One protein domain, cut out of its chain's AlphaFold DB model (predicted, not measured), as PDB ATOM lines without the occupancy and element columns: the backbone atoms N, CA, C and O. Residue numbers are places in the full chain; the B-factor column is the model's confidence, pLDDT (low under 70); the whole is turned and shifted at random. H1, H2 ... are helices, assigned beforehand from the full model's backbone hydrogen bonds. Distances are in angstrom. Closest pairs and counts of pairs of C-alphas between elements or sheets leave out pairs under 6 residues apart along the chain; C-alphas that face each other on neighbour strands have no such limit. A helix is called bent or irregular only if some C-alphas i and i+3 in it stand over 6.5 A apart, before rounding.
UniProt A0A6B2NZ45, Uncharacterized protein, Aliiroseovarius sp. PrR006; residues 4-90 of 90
ATOM      1  N   GLY A   4     241.434 229.551 382.851       83.81
ATOM      2  CA  GLY A   4     240.413 230.278 383.618       83.81
ATOM      3  C   GLY A   4     240.161 231.708 383.125       83.81
ATOM      4  O   GLY A   4     239.016 232.150 383.086       83.81
ATOM      5  N   PHE A   5     241.204 232.408 382.673       81.50
ATOM      6  CA  PHE A   5     241.078 233.776 382.163       81.50
ATOM      7  C   PHE A   5     240.345 233.812 380.815       81.50
ATOM      8  O   PHE A   5     239.469 234.646 380.598       81.50
ATOM      9  N   LEU A   6     240.635 232.843 379.941       84.38
ATOM     10  CA  LEU A   6     239.954 232.704 378.653       84.38
ATOM     11  C   LEU A   6     238.446 232.469 378.837       84.38
ATOM     12  O   LEU A   6     237.625 233.064 378.143       84.38
ATOM     13  N   ARG A   7     238.076 231.642 379.821       85.56
ATOM     14  CA  ARG A   7     236.678 231.358 380.157       85.56
ATOM     15  C   ARG A   7     235.938 232.623 380.604       85.56
ATOM     16  O   ARG A   7     234.828 232.859 380.137       85.56
ATOM     17  N   LEU A   8     236.551 233.456 381.446       87.62
ATOM     18  CA  LEU A   8     235.960 234.730 381.879       87.62
ATOM     19  C   LEU A   8     235.716 235.683 380.707       87.62
ATOM     20  O   LEU A   8     234.642 236.272 380.635       87.62
ATOM     21  N   ILE A   9     236.664 235.789 379.767       85.31
ATOM     22  CA  ILE A   9     236.480 236.591 378.550       85.31
ATOM     23  C   ILE A   9     235.262 236.094 377.769       85.31
ATOM     24  O   ILE A   9     234.386 236.889 377.443       85.31
ATOM     25  N   ILE A  10     235.175 234.786 377.506       86.62
ATOM     26  CA  ILE A  10     234.073 234.209 376.723       86.62
ATOM     27  C   ILE A  10     232.725 234.492 377.396       86.62
ATOM     28  O   ILE A  10     231.835 235.058 376.765       86.62
ATOM     29  N   PHE A  11     232.573 234.154 378.681       88.25
ATOM     30  CA  PHE A  11     231.317 234.399 379.399       88.25
ATOM     31  C   PHE A  11     231.001 235.895 379.532       88.25
ATOM     32  O   PHE A  11     229.835 236.276 379.442       88.25
ATOM     33  N   GLY A  12     232.019 236.749 379.667       88.62
ATOM     34  CA  GLY A  12     231.868 238.202 379.647       88.62
ATOM     35  C   GLY A  12     231.303 238.707 378.319       88.62
ATOM     36  O   GLY A  12     230.310 239.430 378.315       88.62
ATOM     37  N   PHE A  13     231.864 238.273 377.188       87.44
ATOM     38  CA  PHE A  13     231.357 238.631 375.859       87.44
ATOM     39  C   PHE A  13     229.943 238.101 375.600       87.44
ATOM     40  O   PHE A  13     229.136 238.798 374.979       87.44
ATOM     41  N   VAL A  14     229.606 236.906 376.097       90.62
ATOM     42  CA  VAL A  14     228.235 236.372 376.020       90.62
ATOM     43  C   VAL A  14     227.270 237.266 376.804       90.62
ATOM     44  O   VAL A  14     226.249 237.679 376.259       90.62
ATOM     45  N   GLY A  15     227.612 237.631 378.042       90.56
ATOM     46  CA  GLY A  15     226.805 238.542 378.859       90.56
ATOM     47  C   GLY A  15     226.628 239.918 378.212       90.56
ATOM     48  O   GLY A  15     225.506 240.410 378.104       90.56
ATOM     49  N   LEU A  16     227.713 240.506 377.697       90.44
ATOM     50  CA  LEU A  16     227.666 241.766 376.945       90.44
ATOM     51  C   LEU A  16     226.774 241.665 375.712       90.44
ATOM     52  O   LEU A  16     226.067 242.616 375.400       90.44
ATOM     53  N   SER A  17     226.756 240.509 375.049       86.94
ATOM     54  CA  SER A  17     225.891 240.296 373.891       86.94
ATOM     55  C   SER A  17     224.419 240.276 374.249       86.94
ATOM     56  O   SER A  17     223.613 240.882 373.548       86.94
ATOM     57  N   ILE A  18     224.064 239.651 375.370       92.38
ATOM     58  CA  ILE A  18     222.690 239.680 375.873       92.38
ATOM     59  C   ILE A  18     222.284 241.122 376.191       92.38
ATOM     60  O   ILE A  18     221.244 241.582 375.726       92.38
ATOM     61  N   ILE A  19     223.123 241.863 376.923       91.88
ATOM     62  CA  ILE A  19     222.853 243.265 377.275       91.88
ATOM     63  C   ILE A  19     222.715 244.123 376.014       91.88
ATOM     64  O   ILE A  19     221.759 244.886 375.892       91.88
ATOM     65  N   TYR A  20     223.633 243.976 375.060       91.69
ATOM     66  CA  TYR A  20     223.590 244.688 373.788       91.69
ATOM     67  C   TYR A  20     222.274 244.442 373.047       91.69
ATOM     68  O   TYR A  20     221.630 245.397 372.613       91.69
ATOM     69  N   LEU A  21     221.845 243.180 372.935       90.19
ATOM     70  CA  LEU A  21     220.590 242.833 372.273       90.19
ATOM     71  C   LEU A  21     219.388 243.457 372.985       90.19
ATOM     72  O   LEU A  21     218.546 244.060 372.322       90.19
ATOM     73  N   LEU A  22     219.332 243.381 374.317       93.12
ATOM     74  CA  LEU A  22     218.252 243.982 375.105       93.12
ATOM     75  C   LEU A  22     218.175 245.499 374.896       93.12
ATOM     76  O   LEU A  22     217.101 246.026 374.607       93.12
ATOM     77  N   VAL A  23     219.310 246.198 374.979       92.38
ATOM     78  CA  VAL A  23     219.374 247.653 374.779       92.38
ATOM     79  C   VAL A  23     219.013 248.025 373.341       92.38
ATOM     80  O   VAL A  23     218.257 248.972 373.123       92.38
ATOM     81  N   SER A  24     219.506 247.274 372.355       88.31
ATOM     82  CA  SER A  24     219.208 247.506 370.940       88.31
ATOM     83  C   SER A  24     217.719 247.339 370.636       88.31
ATOM     84  O   SER A  24     217.136 248.174 369.942       88.31
ATOM     85  N   LEU A  25     217.092 246.282 371.157       90.25
ATOM     86  CA  LEU A  25     215.663 246.029 370.977       90.25
ATOM     87  C   LEU A  25     214.818 247.088 371.685       90.25
ATOM     88  O   LEU A  25     213.934 247.673 371.060       90.25
ATOM     89  N   TYR A  26     215.133 247.396 372.946       91.81
ATOM     90  CA  TYR A  26     214.442 248.432 373.712       91.81
ATOM     91  C   TYR A  26     214.515 249.793 373.014       91.81
ATOM     92  O   TYR A  26     213.500 250.457 372.813       91.81
ATOM     93  N   SER A  27     215.708 250.185 372.560       89.88
ATOM     94  CA  SER A  27     215.913 251.458 371.871       89.88
ATOM     95  C   SER A  27     215.090 251.566 370.584       89.88
ATOM     96  O   SER A  27     214.525 252.625 370.304       89.88
ATOM     97  N   ARG A  28     214.982 250.469 369.823       91.38
ATOM     98  CA  ARG A  28     214.158 250.405 368.611       91.38
ATOM     99  C   ARG A  28     212.663 250.477 368.930       91.38
ATOM    100  O   ARG A  28     211.947 251.189 368.236       91.38
ATOM    101  N   SER A  29     212.220 249.793 369.985       91.94
ATOM    102  CA  SER A  29     210.823 249.798 370.435       91.94
ATOM    103  C   SER A  29     210.365 251.196 370.844       91.94
ATOM    104  O   SER A  29     209.380 251.693 370.317       91.94
ATOM    105  N   VAL A  30     211.129 251.873 371.706       92.75
ATOM    106  CA  VAL A  30     210.795 253.231 372.174       92.75
ATOM    107  C   VAL A  30     210.820 254.245 371.029       92.75
ATOM    108  O   VAL A  30     210.084 255.228 371.039       92.75
ATOM    109  N   ARG A  31     211.697 254.053 370.033       92.94
ATOM    110  CA  ARG A  31     211.703 254.914 368.844       92.94
ATOM    111  C   ARG A  31     210.416 254.757 368.043       92.94
ATOM    112  O   ARG A  31     209.884 255.772 367.611       92.94
ATOM    113  N   LEU A  32     209.974 253.519 367.838       93.31
ATOM    114  CA  LEU A  32     208.751 253.231 367.101       93.31
ATOM    115  C   LEU A  32     207.538 253.818 367.824       93.31
ATOM    116  O   LEU A  32     206.794 254.566 367.212       93.31
ATOM    117  N   GLU A  33     207.418 253.579 369.128       93.75
ATOM    118  CA  GLU A  33     206.336 254.114 369.963       93.75
ATOM    119  C   GLU A  33     206.235 255.644 369.865       93.75
ATOM    120  O   GLU A  33     205.170 256.183 369.596       93.75
ATOM    121  N   LYS A  34     207.367 256.355 369.957       93.75
ATOM    122  CA  LYS A  34     207.392 257.821 369.806       93.75
ATOM    123  C   LYS A  34     206.959 258.300 368.428       93.75
ATOM    124  O   LYS A  34     206.366 259.364 368.321       93.75
ATOM    125  N   LEU A  35     207.313 257.558 367.382       94.75
ATOM    126  CA  LEU A  35     206.861 257.865 366.032       94.75
ATOM    127  C   LEU A  35     205.344 257.631 365.936       94.75
ATOM    128  O   LEU A  35     204.623 258.487 365.440       94.75
ATOM    129  N   GLU A  36     204.836 256.522 366.468       93.94
ATOM    130  CA  GLU A  36     203.398 256.236 366.472       93.94
ATOM    131  C   GLU A  36     202.587 257.302 367.224       93.94
ATOM    132  O   GLU A  36     201.563 257.748 366.706       93.94
ATOM    133  N   GLU A  37     203.060 257.751 368.390       94.44
ATOM    134  CA  GLU A  37     202.448 258.849 369.149       94.44
ATOM    135  C   GLU A  37     202.444 260.161 368.355       94.44
ATOM    136  O   GLU A  37     201.402 260.805 368.244       94.44
ATOM    137  N   GLN A  38     203.581 260.530 367.754       95.00
ATOM    138  CA  GLN A  38     203.694 261.739 366.931       95.00
ATOM    139  C   GLN A  38     202.750 261.704 365.730       95.00
ATOM    140  O   GLN A  38     202.053 262.678 365.456       95.00
ATOM    141  N   TRP A  39     202.677 260.567 365.037       92.94
ATOM    142  CA  TRP A  39     201.750 260.400 363.926       92.94
ATOM    143  C   TRP A  39     200.295 260.556 364.377       92.94
ATOM    144  O   TRP A  39     199.525 261.250 363.719       92.94
ATOM    145  N   ALA A  40     199.918 259.933 365.498       92.75
ATOM    146  CA  ALA A  40     198.560 260.009 366.032       92.75
ATOM    147  C   ALA A  40     198.164 261.439 366.444       92.75
ATOM    148  O   ALA A  40     197.006 261.823 366.277       92.75
ATOM    149  N   GLU A  41     199.113 262.226 366.956       94.12
ATOM    150  CA  GLU A  41     198.905 263.627 367.332       94.12
ATOM    151  C   GLU A  41     198.772 264.544 366.105       94.12
ATOM    152  O   GLU A  41     197.860 265.370 366.039       94.12
ATOM    153  N   GLU A  42     199.647 264.383 365.111       93.25
ATOM    154  CA  GLU A  42     199.691 265.248 363.924       93.25
ATOM    155  C   GLU A  42     198.625 264.890 362.874       93.25
ATOM    156  O   GLU A  42     198.155 265.762 362.139       93.25
ATOM    157  N   HIS A  43     198.210 263.620 362.814       91.88
ATOM    158  CA  HIS A  43     197.311 263.089 361.786       91.88
ATOM    159  C   HIS A  43     196.101 262.359 362.400       91.88
ATOM    160  O   HIS A  43     195.910 261.164 362.160       91.88
ATOM    161  N   PRO A  44     195.204 263.060 363.125       85.88
ATOM    162  CA  PRO A  44     194.062 262.437 363.806       85.88
ATOM    163  C   PRO A  44     193.056 261.751 362.862       85.88
ATOM    164  O   PRO A  44     192.309 260.880 363.295       85.88
ATOM    165  N   ASN A  45     193.045 262.116 361.573       90.25
ATOM    166  CA  ASN A  45     192.233 261.483 360.524       90.25
ATOM    167  C   ASN A  45     193.097 260.804 359.439       90.25
ATOM    168  O   ASN A  45     192.634 260.614 358.313       90.25
ATOM    169  N   GLY A  46     194.369 260.520 359.738       85.06
ATOM    170  CA  GLY A  46     195.292 259.872 358.806       85.06
ATOM    171  C   GLY A  46     194.854 258.449 358.456       85.06
ATOM    172  O   GLY A  46     194.200 257.774 359.250       85.06
ATOM    173  N   ASN A  47     195.207 257.985 357.258       91.12
ATOM    174  CA  ASN A  47     194.968 256.599 356.861       91.12
ATOM    175  C   ASN A  47     196.141 255.691 357.294       91.12
ATOM    176  O   ASN A  47     197.244 256.157 357.584       91.12
ATOM    177  N   GLU A  48     195.899 254.379 357.321       88.38
ATOM    178  CA  GLU A  48     196.896 253.399 357.773       88.38
ATOM    179  C   GLU A  48     198.087 253.272 356.806       88.38
ATOM    180  O   GLU A  48     199.220 253.075 357.234       88.38
ATOM    181  N   SER A  49     197.866 253.430 355.497       90.38
ATOM    182  CA  SER A  49     198.937 253.311 354.499       90.38
ATOM    183  C   SER A  49     199.980 254.424 354.611       90.38
ATOM    184  O   SER A  49     201.179 254.167 354.487       90.38
ATOM    185  N   ASP A  50     199.534 255.650 354.882       92.00
ATOM    186  CA  ASP A  50     200.398 256.815 355.048       92.00
ATOM    187  C   ASP A  50     201.132 256.734 356.390       92.00
ATOM    188  O   ASP A  50     202.325 257.033 356.455       92.00
ATOM    189  N   ARG A  51     200.467 256.205 357.430       92.31
ATOM    190  CA  ARG A  51     201.078 255.890 358.729       92.31
ATOM    191  C   ARG A  51     202.251 254.931 358.575       92.31
ATOM    192  O   ARG A  51     203.344 255.201 359.070       92.31
ATOM    193  N   GLU A  52     202.049 253.813 357.881       92.81
ATOM    194  CA  GLU A  52     203.105 252.824 357.657       92.81
ATOM    195  C   GLU A  52     204.277 253.395 356.852       92.81
ATOM    196  O   GLU A  52     205.436 253.082 357.140       92.81
ATOM    197  N   ALA A  53     203.994 254.217 355.837       94.44
ATOM    198  CA  ALA A  53     205.025 254.874 355.043       94.44
ATOM    199  C   ALA A  53     205.858 255.844 355.895       94.44
ATOM    200  O   ALA A  53     207.088 255.767 355.873       94.44
ATOM    201  N   TRP A  54     205.198 256.674 356.702       93.19
ATOM    202  CA  TRP A  54     205.846 257.648 357.575       93.19
ATOM    203  C   TRP A  54     206.661 256.984 358.695       93.19
ATOM    204  O   TRP A  54     207.818 257.339 358.925       93.19
ATOM    205  N   LEU A  55     206.117 255.941 359.337       94.00
ATOM    206  CA  LEU A  55     206.842 255.147 360.338       94.00
ATOM    207  C   LEU A  55     208.110 254.524 359.747       94.00
ATOM    208  O   LEU A  55     209.161 254.509 360.391       94.00
ATOM    209  N   ARG A  56     208.026 254.007 358.516       93.38
ATOM    210  CA  ARG A  56     209.167 253.402 357.821       93.38
ATOM    211  C   ARG A  56     210.254 254.430 357.543       93.38
ATOM    212  O   ARG A  56     211.412 254.163 357.855       93.38
ATOM    213  N   GLU A  57     209.881 255.596 357.025       94.19
ATOM    214  CA  GLU A  57     210.807 256.693 356.744       94.19
ATOM    215  C   GLU A  57     211.494 257.192 358.026       94.19
ATOM    216  O   GLU A  57     212.726 257.229 358.102       94.19
ATOM    217  N   GLY A  58     210.728 257.433 359.096       92.12
ATOM    218  CA  GLY A  58     211.280 257.822 360.398       92.12
ATOM    219  C   GLY A  58     212.234 256.773 360.988       92.12
ATOM    220  O   GLY A  58     213.246 257.103 361.620       92.12
ATOM    221  N   MET A  59     211.963 255.488 360.751       93.25
ATOM    222  CA  MET A  59     212.837 254.390 361.168       93.25
ATOM    223  C   MET A  59     214.093 254.236 360.298       93.25
ATOM    224  O   MET A  59     215.123 253.785 360.812       93.25
ATOM    225  N   GLU A  60     214.058 254.599 359.014       92.06
ATOM    226  CA  GLU A  60     215.251 254.652 358.157       92.06
ATOM    227  C   GLU A  60     216.208 255.765 358.591       92.06
ATOM    228  O   GLU A  60     217.417 255.540 358.707       92.06
ATOM    229  N   ASP A  61     215.680 256.941 358.922       89.62
ATOM    230  CA  ASP A  61     216.480 258.050 359.439       89.62
ATOM    231  C   ASP A  61     217.100 257.730 360.801       89.62
ATOM    232  O   ASP A  61     218.275 258.023 361.057       89.62
ATOM    233  N   TYR A  62     216.358 257.023 361.660       86.56
ATOM    234  CA  TYR A  62     216.906 256.494 362.905       86.56
ATOM    235  C   TYR A  62     218.112 255.570 362.661       86.56
ATOM    236  O   TYR A  62     219.118 255.688 363.367       86.56
ATOM    237  N   GLN A  63     218.045 254.691 361.655       84.56
ATOM    238  CA  GLN A  63     219.136 253.771 361.307       84.56
ATOM    239  C   GLN A  63     220.360 254.482 360.720       84.56
ATOM    240  O   GLN A  63     221.492 254.073 360.986       84.56
ATOM    241  N   LYS A  64     220.159 255.561 359.954       87.00
ATOM    242  CA  LYS A  64     221.258 256.378 359.409       87.00
ATOM    243  C   LYS A  64     221.990 257.165 360.501       87.00
ATOM    244  O   LYS A  64     223.175 257.473 360.355       87.00
ATOM    245  N   SER A  65     221.312 257.459 361.611       85.25
ATOM    246  CA  SER A  65     221.872 258.214 362.729       85.25
ATOM    247  C   SER A  65     223.005 257.478 363.462       85.25
ATOM    248  O   SER A  65     223.127 256.253 363.462       85.25
ATOM    249  N   PHE A  66     223.838 258.240 364.173       83.19
ATOM    250  CA  PHE A  66     224.892 257.698 365.036       83.19
ATOM    251  C   PHE A  66     224.354 257.069 366.327       83.19
ATOM    252  O   PHE A  66     225.055 256.289 366.965       83.19
ATOM    253  N   ARG A  67     223.111 257.377 366.713       82.44
ATOM    254  CA  ARG A  67     222.498 256.902 367.965       82.44
ATOM    255  C   ARG A  67     222.520 255.372 368.118       82.44
ATOM    256  O   ARG A  67     223.056 254.919 369.125       82.44
ATOM    257  N   PRO A  68     222.037 254.563 367.152       82.44
ATOM    258  CA  PRO A  68     222.141 253.107 367.257       82.44
ATOM    259  C   PRO A  68     223.597 252.620 367.256       82.44
ATOM    260  O   PRO A  68     223.913 251.639 367.923       82.44
ATOM    261  N   LYS A  69     224.515 253.333 366.587       85.06
ATOM    262  CA  LYS A  69     225.947 252.985 366.577       85.06
ATOM    263  C   LYS A  69     226.597 253.153 367.953       85.06
ATOM    264  O   LYS A  69     227.517 252.408 368.265       85.06
ATOM    265  N   LEU A  70     226.108 254.059 368.805       89.12
ATOM    266  CA  LEU A  70     226.601 254.203 370.183       89.12
ATOM    267  C   LEU A  70     226.298 252.981 371.058       89.12
ATOM    268  O   LEU A  70     227.008 252.742 372.026       89.12
ATOM    269  N   ILE A  71     225.302 252.163 370.711       88.38
ATOM    270  CA  ILE A  71     225.009 250.925 371.448       88.38
ATOM    271  C   ILE A  71     226.166 249.920 371.283       88.38
ATOM    272  O   ILE A  71     226.452 249.155 372.201       88.38
ATOM    273  N   LEU A  72     226.930 249.985 370.180       86.75
ATOM    274  CA  LEU A  72     228.145 249.174 369.994       86.75
ATOM    275  C   LEU A  72     229.224 249.473 371.040       86.75
ATOM    276  O   LEU A  72     230.091 248.634 371.283       86.75
ATOM    277  N   LEU A  73     229.164 250.633 371.700       89.25
ATOM    278  CA  LEU A  73     230.098 250.986 372.762       89.25
ATOM    279  C   LEU A  73     230.027 249.998 373.942       89.25
ATOM    280  O   LEU A  73     231.029 249.813 374.630       89.25
ATOM    281  N   VAL A  74     228.896 249.295 374.107       88.75
ATOM    282  CA  VAL A  74     228.733 248.183 375.060       88.75
ATOM    283  C   VAL A  74     229.765 247.075 374.820       88.75
ATOM    284  O   VAL A  74     230.187 246.435 375.772       88.75
ATOM    285  N   TYR A  75     230.233 246.875 373.586       84.38
ATOM    286  CA  TYR A  75     231.319 245.937 373.282       84.38
ATOM    287  C   TYR A  75     232.695 246.595 373.269       84.38
ATOM    288  O   TYR A  75     233.670 246.002 373.732       84.38
ATOM    289  N   VAL A  76     232.783 247.810 372.726       87.06
ATOM    290  CA  VAL A  76     234.068 248.482 372.511       87.06
ATOM    291  C   VAL A  76     234.714 248.877 373.839       87.06
ATOM    292  O   VAL A  76     235.896 248.598 374.026       87.06
ATOM    293  N   VAL A  77     233.967 249.466 374.785       88.56
ATOM    294  CA  VAL A  77     234.548 249.886 376.077       88.56
ATOM    295  C   VAL A  77     235.117 248.693 376.847       88.56
ATOM    296  O   VAL A  77     236.291 248.751 377.211       88.56
ATOM    297  N   PRO A  78     234.375 247.590 377.069       85.44
ATOM    298  CA  PRO A  78     234.916 246.467 377.828       85.44
ATOM    299  C   PRO A  78     236.097 245.793 377.130       85.44
ATOM    300  O   PRO A  78     237.066 245.437 377.794       85.44
ATOM    301  N   ALA A  79     236.061 245.662 375.798       87.75
ATOM    302  CA  ALA A  79     237.178 245.098 375.044       87.75
ATOM    303  C   ALA A  79     238.457 245.938 375.201       87.75
ATOM    304  O   ALA A  79     239.531 245.383 375.439       87.75
ATOM    305  N   LEU A  80     238.341 247.270 375.133       91.19
ATOM    306  CA  LEU A  80     239.464 248.182 375.361       91.19
ATOM    307  C   LEU A  80     239.976 248.124 376.802       91.19
ATOM    308  O   LEU A  80     241.186 248.138 377.004       91.19
ATOM    309  N   LEU A  81     239.090 248.014 377.797       89.31
ATOM    310  CA  LEU A  81     239.490 247.855 379.201       89.31
ATOM    311  C   LEU A  81     240.275 246.560 379.425       89.31
ATOM    312  O   LEU A  81     241.300 246.579 380.108       89.31
ATOM    313  N   VAL A  82     239.838 245.448 378.826       87.44
ATOM    314  CA  VAL A  82     240.578 244.178 378.880       87.44
ATOM    315  C   VAL A  82     241.940 244.330 378.202       87.44
ATOM    316  O   VAL A  82     242.947 243.954 378.794       87.44
ATOM    317  N   LEU A  83     241.996 244.929 377.008       88.88
ATOM    318  CA  LEU A  83     243.250 245.162 376.284       88.88
ATOM    319  C   LEU A  83     244.231 246.030 377.088       88.88
ATOM    320  O   LEU A  83     245.393 245.662 377.242       88.88
ATOM    321  N   LEU A  84     243.759 247.151 377.635       93.69
ATOM    322  CA  LEU A  84     244.543 248.037 378.497       93.69
ATOM    323  C   LEU A  84     245.045 247.310 379.741       93.69
ATOM    324  O   LEU A  84     246.205 247.464 380.104       93.69
ATOM    325  N   SER A  85     244.200 246.489 380.370       88.50
ATOM    326  CA  SER A  85     244.602 245.707 381.543       88.50
ATOM    327  C   SER A  85     245.745 244.753 381.205       88.50
ATOM    328  O   SER A  85     246.672 244.615 381.992       88.50
ATOM    329  N   ILE A  86     245.716 244.131 380.023       88.50
ATOM    330  CA  ILE A  86     246.808 243.267 379.563       88.50
ATOM    331  C   ILE A  86     248.095 244.077 379.412       88.50
ATOM    332  O   ILE A  86     249.112 243.656 379.942       88.50
ATOM    333  N   ILE A  87     248.045 245.236 378.748       93.06
ATOM    334  CA  ILE A  87     249.227 246.080 378.498       93.06
ATOM    335  C   ILE A  87     249.813 246.663 379.793       93.06
ATOM    336  O   ILE A  87     251.022 246.785 379.905       93.06
ATOM    337  N   LEU A  88     248.973 247.068 380.751       94.44
ATOM    338  CA  LEU A  88     249.434 247.698 381.996       94.44
ATOM    339  C   LEU A  88     249.992 246.693 383.007       94.44
ATOM    340  O   LEU A  88     250.838 247.056 383.820       94.44
ATOM    341  N   ILE A  89     249.460 245.468 383.015       91.75
ATOM    342  CA  ILE A  89     249.842 244.430 383.980       91.75
ATOM    343  C   ILE A  89     251.039 243.606 383.479       91.75
ATOM    344  O   ILE A  89     251.807 243.115 384.306       91.75
ATOM    345  N   ASN A  90     251.176 243.418 382.161       77.75
ATOM    346  CA  ASN A  90     252.291 242.703 381.531       77.75
ATOM    347  C   ASN A  90     253.459 243.637 381.214       77.75
ATOM    348  O   ASN A  90     254.588 243.318 381.638       77.75
TER     349      ASN A  90
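This is residues 4 to 90 of the 90 residues of an uncharacterized protein of Aliiroseovarius sp. PrR006 (UniProt A0A6B2NZ45). One long helix, H1, runs along most of a thin rod, and the chain folds back beside it as three shorter helices, H2, H3 and H4, strung one after another. The two ends of the printed part lie toward one end of the rod, where the last turns of H4, residues 83 to 89, stand free of H1. The printed part has 87 residues with four named helices in the order H1, H2, H3, H4, and no named strand; the class is all helix. It is extended, with a radius of gyration of the C-alphas of 19.4 A and spans of 66 by 20 by 16 A.

H1, residues 4 to 42, begins at C-alpha 4 (240.413, 230.278, 383.618) and is 57.2 A long. H2, residues 48 to 64, begins at C-alpha 48 (196.896, 253.399, 357.773) and measures 24.6 A. H3 is residues 66 to 71, 9.3 A. H4, residues 73 to 89, measures 23.6 A and ends at C-alpha 89 (249.842, 244.430, 383.980); it is neither bent nor irregular, but only just: C-alphas 74 and 77 are 6.1 A apart.

H1 is the hub. With residues 31 to 39 alone it touches H2, a helical hairpin at a steep tilt of 41 degrees, opposite ways; the closest C-alphas, of Leu 35 and Leu 55, are 6.3 A apart. With residues 20 to 27 alone it touches H3, closest at the C-alphas of Ser 24 and Ile 71, 6.8 A, at a steep tilt of 40 degrees. Residues 13 to 20 of H1 and 74 to 75 of H4 touch, closest at the C-alphas of Tyr 20 and Val 74, 6.3 A, at a shallow tilt of 27 degrees, opposite ways. H2 and H4 are apart. Every O i to N i+4 pair is within hydrogen-bond range in H1 and H2, against 1 of 2 in H3 and 12 of 13 in H4.

The C-alphas farthest apart, of Asn 45 and Asn 90, are 66.3 A apart. The printed part has no cut, and its three links are tight. The mean pLDDT of the printed part is 89.7, and no printed residue is under 70.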